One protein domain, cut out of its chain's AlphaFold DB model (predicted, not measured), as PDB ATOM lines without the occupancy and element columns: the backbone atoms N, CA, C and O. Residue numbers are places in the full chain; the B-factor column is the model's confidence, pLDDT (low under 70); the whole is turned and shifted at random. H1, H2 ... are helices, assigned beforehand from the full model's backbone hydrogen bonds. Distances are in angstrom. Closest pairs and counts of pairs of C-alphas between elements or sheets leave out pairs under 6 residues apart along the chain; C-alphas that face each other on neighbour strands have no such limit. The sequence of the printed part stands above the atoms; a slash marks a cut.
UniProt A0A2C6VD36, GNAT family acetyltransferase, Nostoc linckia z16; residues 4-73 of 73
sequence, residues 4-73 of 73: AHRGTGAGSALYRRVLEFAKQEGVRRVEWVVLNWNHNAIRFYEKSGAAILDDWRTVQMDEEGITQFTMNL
ATOM      1  N   ALA A   4      23.066  18.158 -39.324       92.69
ATOM      2  CA  ALA A   4      23.270  19.296 -38.423       92.69
ATOM      3  C   ALA A   4      22.755  19.088 -36.983       92.69
ATOM      4  O   ALA A   4      23.056  19.885 -36.107       92.69
ATOM      5  N   HIS A   5      21.959  18.044 -36.734       89.81
ATOM      6  CA  HIS A   5      21.374  17.748 -35.423       89.81
ATOM      7  C   HIS A   5      21.937  16.457 -34.812       89.81
ATOM      8  O   HIS A   5      21.414  15.959 -33.810       89.81
ATOM      9  N   ARG A   6      22.985  15.869 -35.401       88.31
ATOM     10  CA  ARG A   6      23.685  14.729 -34.797       88.31
ATOM     11  C   ARG A   6      24.386  15.156 -33.504       88.31
ATOM     12  O   ARG A   6      24.711  16.320 -33.316       88.31
ATOM     13  N   GLY A   7      24.556  14.219 -32.571       86.69
ATOM     14  CA  GLY A   7      25.183  14.484 -31.266       86.69
ATOM     15  C   GLY A   7      24.305  15.223 -30.245       86.69
ATOM     16  O   GLY A   7      24.638  15.239 -29.069       86.69
ATOM     17  N   THR A   8      23.142  15.747 -30.644       93.31
ATOM     18  CA  THR A   8      22.212  16.471 -29.749       93.31
ATOM     19  C   THR A   8      21.393  15.564 -28.819       93.31
ATOM     20  O   THR A   8      20.627  16.044 -27.992       93.31
ATOM     21  N   GLY A   9      21.485  14.241 -28.987       93.25
ATOM     22  CA  GLY A   9      20.653  13.272 -28.265       93.25
ATOM     23  C   GLY A   9      19.245  13.069 -28.842       93.25
ATOM     24  O   GLY A   9      18.545  12.162 -28.397       93.25
ATOM     25  N   ALA A  10      18.842  13.819 -29.877       94.44
ATOM     26  CA  ALA A  10      17.512  13.702 -30.487       94.44
ATOM     27  C   ALA A  10      17.199  12.283 -31.006       94.44
ATOM     28  O   ALA A  10      16.090  11.784 -30.825       94.44
ATOM     29  N   GLY A  11      18.181  11.603 -31.610       92.12
ATOM     30  CA  GLY A  11      18.021  10.215 -32.066       92.12
ATOM     31  C   GLY A  11      17.734   9.251 -30.914       92.12
ATOM     32  O   GLY A  11      16.785   8.475 -30.982       92.12
ATOM     33  N   SER A  12      18.494   9.364 -29.821       94.88
ATOM     34  CA  SER A  12      18.283   8.568 -28.610       94.88
ATOM     35  C   SER A  12      16.939   8.860 -27.948       94.88
ATOM     36  O   SER A  12      16.310   7.943 -27.435       94.88
ATOM     37  N   ALA A  13      16.483  10.116 -27.961       96.50
ATOM     38  CA  ALA A  13      15.188  10.497 -27.403       96.50
ATOM     39  C   ALA A  13      14.021   9.866 -28.178       96.50
ATOM     40  O   ALA A  13      13.131   9.276 -27.568       96.50
ATOM     41  N   LEU A  14      14.060   9.926 -29.515       95.56
ATOM     42  CA  LEU A  14      13.060   9.278 -30.368       95.56
ATOM     43  C   LEU A  14      13.058   7.760 -30.172       95.56
ATOM     44  O   LEU A  14      12.007   7.169 -29.937       95.56
ATOM     45  N   TYR A  15      14.239   7.139 -30.207       96.62
ATOM     46  CA  TYR A  15      14.390   5.701 -30.008       96.62
ATOM     47  C   TYR A  15      13.868   5.244 -28.637       96.62
ATOM     48  O   TYR A  15      13.081   4.302 -28.556       96.62
ATOM     49  N   ARG A  16      14.216   5.968 -27.563       97.38
ATOM     50  CA  ARG A  16      13.709   5.702 -26.211       97.38
ATOM     51  C   ARG A  16      12.185   5.739 -26.170       97.38
ATOM     52  O   ARG A  16      11.582   4.823 -25.626       97.38
ATOM     53  N   ARG A  17      11.564   6.757 -26.773       98.19
ATOM     54  CA  ARG A  17      10.107   6.922 -26.728       98.19
ATOM     55  C   ARG A  17       9.359   5.772 -27.411       98.19
ATOM     56  O   ARG A  17       8.284   5.402 -26.939       98.19
ATOM     57  N   VAL A  18       9.930   5.204 -28.478       97.44
ATOM     58  CA  VAL A  18       9.406   4.002 -29.155       97.44
ATOM     59  C   VAL A  18       9.500   2.779 -28.245       97.44
ATOM     60  O   VAL A  18       8.520   2.057 -28.090       97.44
ATOM     61  N   LEU A  19      10.648   2.561 -27.596       97.94
ATOM     62  CA  LEU A  19      10.824   1.424 -26.685       97.94
ATOM     63  C   LEU A  19       9.971   1.541 -25.413       97.94
ATOM     64  O   LEU A  19       9.460   0.538 -24.922       97.94
ATOM     65  N   GLU A  20       9.778   2.752 -24.892       98.25
ATOM     66  CA  GLU A  20       8.855   3.018 -23.783       98.25
ATOM     67  C   GLU A  20       7.416   2.673 -24.162       98.25
ATOM     68  O   GLU A  20       6.724   2.027 -23.378       98.25
ATOM     69  N   PHE A  21       6.984   3.054 -25.368       98.44
ATOM     70  CA  PHE A  21       5.666   2.686 -25.882       98.44
ATOM     71  C   PHE A  21       5.525   1.165 -26.008       98.44
ATOM     72  O   PHE A  21       4.597   0.588 -25.457       98.44
ATOM     73  N   ALA A  22       6.494   0.491 -26.629       98.12
ATOM     74  CA  ALA A  22       6.490  -0.966 -26.748       98.12
ATOM     75  C   ALA A  22       6.399  -1.673 -25.381       98.12
ATOM     76  O   ALA A  22       5.652  -2.636 -25.217       98.12
ATOM     77  N   LYS A  23       7.124  -1.161 -24.378       98.06
ATOM     78  CA  LYS A  23       7.056  -1.662 -23.001       98.06
ATOM     79  C   LYS A  23       5.669  -1.464 -22.381       98.06
ATOM     80  O   LYS A  23       5.202  -2.359 -21.683       98.06
ATOM     81  N   GLN A  24       5.033  -0.313 -22.607       98.62
ATOM     82  CA  GLN A  24       3.677  -0.019 -22.120       98.62
ATOM     83  C   GLN A  24       2.634  -0.958 -22.734       98.62
ATOM     84  O   GLN A  24       1.772  -1.450 -22.013       98.62
ATOM     85  N   GLU A  25       2.771  -1.279 -24.020       98.50
ATOM     86  CA  GLU A  25       1.896  -2.222 -24.733       98.50
ATOM     87  C   GLU A  25       2.119  -3.693 -24.330       98.50
ATOM     88  O   GLU A  25       1.420  -4.589 -24.798       98.50
ATOM     89  N   GLY A  26       3.111  -3.982 -23.480       98.19
ATOM     90  CA  GLY A  26       3.408  -5.343 -23.034       98.19
ATOM     91  C   GLY A  26       3.935  -6.256 -24.145       98.19
ATOM     92  O   GLY A  26       3.887  -7.483 -24.014       98.19
ATOM     93  N   VAL A  27       4.447  -5.690 -25.246       97.69
ATOM     94  CA  VAL A  27       5.028  -6.500 -26.320       97.69
ATOM     95  C   VAL A  27       6.333  -7.137 -25.855       97.69
ATOM     96  O   VAL A  27       7.131  -6.545 -25.128       97.69
ATOM     97  N   ARG A  28       6.578  -8.374 -26.291       97.25
ATOM     98  CA  ARG A  28       7.783  -9.118 -25.889       97.25
ATOM     99  C   ARG A  28       9.021  -8.763 -26.709       97.25
ATOM    100  O   ARG A  28      10.123  -9.128 -26.314       97.25
ATOM    101  N   ARG A  29       8.852  -8.112 -27.866       96.25
ATOM    102  CA  ARG A  29       9.938  -7.844 -28.813       96.25
ATOM    103  C   ARG A  29       9.627  -6.648 -29.710       96.25
ATOM    104  O   ARG A  29       8.478  -6.453 -30.095       96.25
ATOM    105  N   VAL A  30      10.670  -5.895 -30.057       97.25
ATOM    106  CA  VAL A  30      10.654  -4.831 -31.069       97.25
ATOM    107  C   VAL A  30      11.730  -5.162 -32.095       97.25
ATOM    108  O   VAL A  30      12.861  -5.447 -31.710       97.25
ATOM    109  N   GLU A  31      11.384  -5.133 -33.381       96.12
ATOM    110  CA  GLU A  31      12.292  -5.452 -34.489       96.12
ATOM    111  C   GLU A  31      12.230  -4.346 -35.543       96.12
ATOM    112  O   GLU A  31      11.178  -3.749 -35.778       96.12
ATOM    113  N   TRP A  32      13.369  -4.048 -36.158       95.38
ATOM    114  CA  TRP A  32      13.496  -3.092 -37.255       95.38
ATOM    115  C   TRP A  32      14.683  -3.478 -38.136       95.38
ATOM    116  O   TRP A  32      15.543  -4.260 -37.736       95.38
ATOM    117  N   VAL A  33      14.735  -2.907 -39.336       95.94
ATOM    118  CA  VAL A  33      15.817  -3.154 -40.293       95.94
ATOM    119  C   VAL A  33      16.894  -2.077 -40.199       95.94
ATOM    120  O   VAL A  33      16.611  -0.889 -40.021       95.94
ATOM    121  N   VAL A  34      18.151  -2.491 -40.350       95.75
ATOM    122  CA  VAL A  34      19.299  -1.603 -40.537       95.75
ATOM    123  C   VAL A  34      20.093  -2.092 -41.740       95.75
ATOM    124  O   VAL A  34      20.279  -3.289 -41.932       95.75
ATOM    125  N   LEU A  35      20.542  -1.162 -42.580       95.44
ATOM    126  CA  LEU A  35      21.397  -1.502 -43.713       95.44
ATOM    127  C   LEU A  35      22.778  -1.920 -43.196       95.44
ATOM    128  O   LEU A  35      23.354  -1.224 -42.360       95.44
ATOM    129  N   ASN A  36      23.314  -3.022 -43.722       93.94
ATOM    130  CA  ASN A  36      24.583  -3.621 -43.285       93.94
ATOM    131  C   ASN A  36      25.785  -2.658 -43.346       93.94
ATOM    132  O   ASN A  36      26.707  -2.745 -42.540       93.94
ATOM    133  N   TRP A  37      25.762  -1.701 -44.268       95.81
ATOM    134  CA  TRP A  37      26.807  -0.692 -44.425       95.81
ATOM    135  C   TRP A  37      26.669   0.491 -43.454       95.81
ATOM    136  O   TRP A  37      27.576   1.318 -43.341       95.81
ATOM    137  N   ASN A  38      25.554   0.617 -42.729       96.06
ATOM    138  CA  ASN A  38      25.331   1.729 -41.808       96.06
ATOM    139  C   ASN A  38      25.963   1.457 -40.435       96.06
ATOM    140  O   ASN A  38      25.285   1.372 -39.410       96.06
ATOM    141  N   HIS A  39      27.293   1.372 -40.410       96.06
ATOM    142  CA  HIS A  39      28.069   1.064 -39.205       96.06
ATOM    143  C   HIS A  39      27.797   2.020 -38.032       96.06
ATOM    144  O   HIS A  39      27.917   1.630 -36.872       96.06
ATOM    145  N   ASN A  40      27.424   3.276 -38.304       93.62
ATOM    146  CA  ASN A  40      27.059   4.232 -37.257       93.62
ATOM    147  C   ASN A  40      25.737   3.863 -36.575       93.62
ATOM    148  O   ASN A  40      25.655   3.940 -35.351       93.62
ATOM    149  N   ALA A  41      24.723   3.456 -37.344       95.31
ATOM    150  CA  ALA A  41      23.453   2.996 -36.788       95.31
ATOM    151  C   ALA A  41      23.601   1.642 -36.085       95.31
ATOM    152  O   ALA A  41      23.093   1.487 -34.981       95.31
ATOM    153  N   ILE A  42      24.354   0.706 -36.671       96.94
ATOM    154  CA  ILE A  42      24.642  -0.605 -36.066       96.94
ATOM    155  C   ILE A  42      25.256  -0.421 -34.673       96.94
ATOM    156  O   ILE A  42      24.657  -0.835 -33.683       96.94
ATOM    157  N   ARG A  43      26.356   0.339 -34.568       96.00
ATOM    158  CA  ARG A  43      26.991   0.635 -33.272       96.00
ATOM    159  C   ARG A  43      26.069   1.354 -32.293       96.00
ATOM    160  O   ARG A  43      26.223   1.205 -31.084       96.00
ATOM    161  N   PHE A  44      25.166   2.198 -32.788       95.19
ATOM    162  CA  PHE A  44      24.185   2.872 -31.943       95.19
ATOM    163  C   PHE A  44      23.213   1.865 -31.310       95.19
ATOM    164  O   PHE A  44      22.990   1.938 -30.103       95.19
ATOM    165  N   TYR A  45      22.696   0.912 -32.091       96.69
ATOM    166  CA  TYR A  45      21.772  -0.119 -31.609       96.69
ATOM    167  C   TYR A  45      22.456  -1.160 -30.708       96.69
ATOM    168  O   TYR A  45      21.913  -1.517 -29.664       96.69
ATOM    169  N   GLU A  46      23.678  -1.585 -31.031       96.81
ATOM    170  CA  GLU A  46      24.459  -2.476 -30.159       96.81
ATOM    171  C   GLU A  46      24.691  -1.836 -28.783       96.81
ATOM    172  O   GLU A  46      24.452  -2.452 -27.745       96.81
ATOM    173  N   LYS A  47      25.077  -0.550 -28.755       95.94
ATOM    174  CA  LYS A  47      25.267   0.202 -27.504       95.94
ATOM    175  C   LYS A  47      23.985   0.371 -26.695       95.94
ATOM    176  O   LYS A  47      24.072   0.590 -25.489       95.94
ATOM    177  N   SER A  48      22.814   0.302 -27.325       95.62
ATOM    178  CA  SER A  48      21.536   0.343 -26.615       95.62
ATOM    179  C   SER A  48      21.070  -1.023 -26.105       95.62
ATOM    180  O   SER A  48      20.019  -1.089 -25.473       95.62
ATOM    181  N   GLY A  49      21.820  -2.099 -26.369       96.12
ATOM    182  CA  GLY A  49      21.474  -3.467 -25.979       96.12
ATOM    183  C   GLY A  49      20.599  -4.216 -26.987       96.12
ATOM    184  O   GLY A  49      20.063  -5.268 -26.650       96.12
ATOM    185  N   ALA A  50      20.429  -3.694 -28.207       97.19
ATOM    186  CA  ALA A  50      19.754  -4.432 -29.268       97.19
ATOM    187  C   ALA A  50      20.699  -5.491 -29.858       97.19
ATOM    188  O   ALA A  50      21.892  -5.238 -30.033       97.19
ATOM    189  N   ALA A  51      20.155  -6.659 -30.199       96.56
ATOM    190  CA  ALA A  51      20.880  -7.679 -30.945       96.56
ATOM    191  C   ALA A  51      20.788  -7.399 -32.452       96.56
ATOM    192  O   ALA A  51      19.708  -7.096 -32.962       96.56
ATOM    193  N   ILE A  52      21.910  -7.534 -33.157       96.19
ATOM    194  CA  ILE A  52      21.944  -7.543 -34.621       96.19
ATOM    195  C   ILE A  52      21.794  -8.994 -35.088       96.19
ATOM    196  O   ILE A  52      22.499  -9.879 -34.609       96.19
ATOM    197  N   LEU A  53      20.844  -9.245 -35.989       95.12
ATOM    198  CA  LEU A  53      20.567 -10.572 -36.547       95.12
ATOM    199  C   LEU A  53      21.124 -10.655 -37.978       95.12
ATOM    200  O   LEU A  53      20.373 -10.539 -38.943       95.12
ATOM    201  N   ASP A  54      22.439 -10.826 -38.118       90.12
ATOM    202  CA  ASP A  54      23.138 -10.722 -39.415       90.12
ATOM    203  C   ASP A  54      22.784 -11.831 -40.425       90.12
ATOM    204  O   ASP A  54      22.845 -11.619 -41.640       90.12
ATOM    205  N   ASP A  55      22.364 -13.001 -39.941       91.44
ATOM    206  CA  ASP A  55      21.970 -14.128 -40.797       91.44
ATOM    207  C   ASP A  55      20.565 -13.962 -41.395       91.44
ATOM    208  O   ASP A  55      20.183 -14.675 -42.326       91.44
ATOM    209  N   TRP A  56      19.773 -13.017 -40.885       90.06
ATOM    210  CA  TRP A  56      18.414 -12.793 -41.358       90.06
ATOM    211  C   TRP A  56      18.416 -11.910 -42.603       90.06
ATOM    212  O   TRP A  56      19.015 -10.836 -42.656       90.06
ATOM    213  N   ARG A  57      17.696 -12.353 -43.635       89.88
ATOM    214  CA  ARG A  57      17.474 -11.574 -44.853       89.88
ATOM    215  C   ARG A  57      16.111 -10.897 -44.780       89.88
ATOM    216  O   ARG A  57      15.106 -11.547 -44.512       89.88
ATOM    217  N   THR A  58      16.073  -9.597 -45.060       93.50
ATOM    218  CA  THR A  58      14.803  -8.905 -45.316       93.50
ATOM    219  C   THR A  58      14.298  -9.322 -46.694       93.50
ATOM    220  O   THR A  58      15.027  -9.192 -47.675       93.50
ATOM    221  N   VAL A  59      13.067  -9.823 -46.760       95.19
ATOM    222  CA  VAL A  59      12.386 -10.174 -48.012       95.19
ATOM    223  C   VAL A  59      11.259  -9.174 -48.238       95.19
ATOM    224  O   VAL A  59      10.524  -8.850 -47.307       95.19
ATOM    225  N   GLN A  60      11.128  -8.681 -49.466       96.19
ATOM    226  CA  GLN A  60      10.080  -7.749 -49.868       96.19
ATOM    227  C   GLN A  60       9.564  -8.138 -51.254       96.19
ATOM    228  O   GLN A  60      10.351  -8.518 -52.118       96.19
ATOM    229  N   MET A  61       8.254  -8.012 -51.451       97.25
ATOM    230  CA  MET A  61       7.634  -7.928 -52.771       97.25
ATOM    231  C   MET A  61       7.008  -6.542 -52.895       97.25
ATOM    232  O   MET A  61       6.390  -6.057 -51.944       97.25
ATOM    233  N   ASP A  62       7.208  -5.902 -54.037       96.94
ATOM    234  CA  ASP A  62       6.501  -4.682 -54.401       96.94
ATOM    235  C   ASP A  62       5.155  -5.012 -55.067       96.94
ATOM    236  O   ASP A  62       4.754  -6.173 -55.172       96.94
ATOM    237  N   GLU A  63       4.422  -3.976 -55.474       97.69
ATOM    238  CA  GLU A  63       3.092  -4.113 -56.075       97.69
ATOM    239  C   GLU A  63       3.092  -5.016 -57.318       97.69
ATOM    240  O   GLU A  63       2.217  -5.877 -57.460       97.69
ATOM    241  N   GLU A  64       4.089  -4.861 -58.193       97.12
ATOM    242  CA  GLU A  64       4.229  -5.678 -59.398       97.12
ATOM    243  C   GLU A  64       4.501  -7.140 -59.037       97.12
ATOM    244  O   GLU A  64       3.797  -8.032 -59.518       97.12
ATOM    245  N   GLY A  65       5.465  -7.389 -58.145       96.44
ATOM    246  CA  GLY A  65       5.799  -8.736 -57.699       96.44
ATOM    247  C   GLY A  65       4.606  -9.454 -57.066       96.44
ATOM    248  O   GLY A  65       4.352 -10.618 -57.382       96.44
ATOM    249  N   ILE A  66       3.848  -8.765 -56.203       97.38
ATOM    250  CA  ILE A  66       2.624  -9.311 -55.591       97.38
ATOM    251  C   ILE A  66       1.617  -9.681 -56.684       97.38
ATOM    252  O   ILE A  66       1.127 -10.811 -56.717       97.38
ATOM    253  N   THR A  67       1.340  -8.752 -57.602       97.31
ATOM    254  CA  THR A  67       0.355  -8.944 -58.673       97.31
ATOM    255  C   THR A  67       0.709 -10.153 -59.535       97.31
ATOM    256  O   THR A  67      -0.110 -11.061 -59.682       97.31
ATOM    257  N   GLN A  68       1.946 -10.229 -60.031       96.50
ATOM    258  CA  GLN A  68       2.401 -11.337 -60.873       96.50
ATOM    259  C   GLN A  68       2.332 -12.692 -60.158       96.50
ATOM    260  O   GLN A  68       1.900 -13.676 -60.757       96.50
ATOM    261  N   PHE A  69       2.729 -12.765 -58.883       96.31
ATOM    262  CA  PHE A  69       2.674 -14.022 -58.131       96.31
ATOM    263  C   PHE A  69       1.233 -14.499 -57.920       96.31
ATOM    264  O   PHE A  69       0.954 -15.686 -58.054       96.31
ATOM    265  N   THR A  70       0.309 -13.575 -57.637       96.00
ATOM    266  CA  THR A  70      -1.111 -13.907 -57.428       96.00
ATOM    267  C   THR A  70      -1.880 -14.235 -58.711       96.00
ATOM    268  O   THR A  70      -2.857 -14.969 -58.630       96.00
ATOM    269  N   MET A  71      -1.463 -13.727 -59.880       91.44
ATOM    270  CA  MET A  71      -2.108 -14.006 -61.177       91.44
ATOM    271  C   MET A  71      -1.676 -15.331 -61.819       91.44
ATOM    272  O   MET A  71      -2.363 -15.826 -62.708       91.44
ATOM    273  N   ASN A  72      -0.532 -15.878 -61.403       72.88
ATOM    274  CA  ASN A  72       0.026 -17.132 -61.918       72.88
ATOM    275  C   ASN A  72      -0.299 -18.352 -61.025       72.88
ATOM    276  O   ASN A  72       0.294 -19.418 -61.210       72.88
ATOM    277  N   LEU A  73      -1.212 -18.182 -60.060       54.25
ATOM    278  CA  LEU A  73      -1.882 -19.237 -59.287       54.25
ATOM    279  C   LEU A  73      -3.276 -19.501 -59.865       54.25
ATOM    280  O   LEU A  73      -3.694 -20.679 -59.832       54.25
TER     281      LEU A  73
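AT A GLANCE: This is residues 4 to 73 of the 73 residues of the protein "GNAT family acetyltransferase" of Nostoc linckia z16 (UniProt A0A2C6VD36). Helix H1 is followed by a long link that folds back along the chain to H2, making an open loop, and a second long link leads away from this loop to H3 at the far end of the domain. The helices do not pack on one another, and residues 4 to 10 and 62 to 68 stick out. The printed part has 70 residues with three named helices, in the order H1, H2, H3, and no named strand. Its class is all helix, though under half of the residues, 33 of 70, are in named elements. It is only just extended, close to loose, with a radius of gyration of the C-alphas of 16.9 A and spans of 50 by 32 by 27 A.

IN THESE COORDINATES: H1, residues 10 to 24, is 21.2 A from first to last C-alpha and begins at C-alpha 10, (17.512, 13.702, -30.487). H2, residues 39 to 47, measures 12.1 A and begins at C-alpha 39, (28.069, 1.064, -39.205). H3, residues 63 to 71, measures 12.3 A and ends at C-alpha 71, (-2.108, -14.006, -61.177).

HOW THE PARTS SIT: H1 and H2 are apart, with no C-alpha of the one within 8 A of the other. H2 and H3 are apart by the same test, and so are H1 and H3. In H1, H2 and H3, every O i to N i+4 pair is within hydrogen-bond range.

THE WHOLE: The C-alphas of Thr 8 and Leu 73, the two farthest apart, are 52.2 A from each other. H1 to H2 is a long link of 14 residues, and H2 to H3 a long link of 15. The printed part has no cut and ends at residue 73, the chain's last residue. Mean pLDDT of the printed part is 94.6, and residue 73 is under 70.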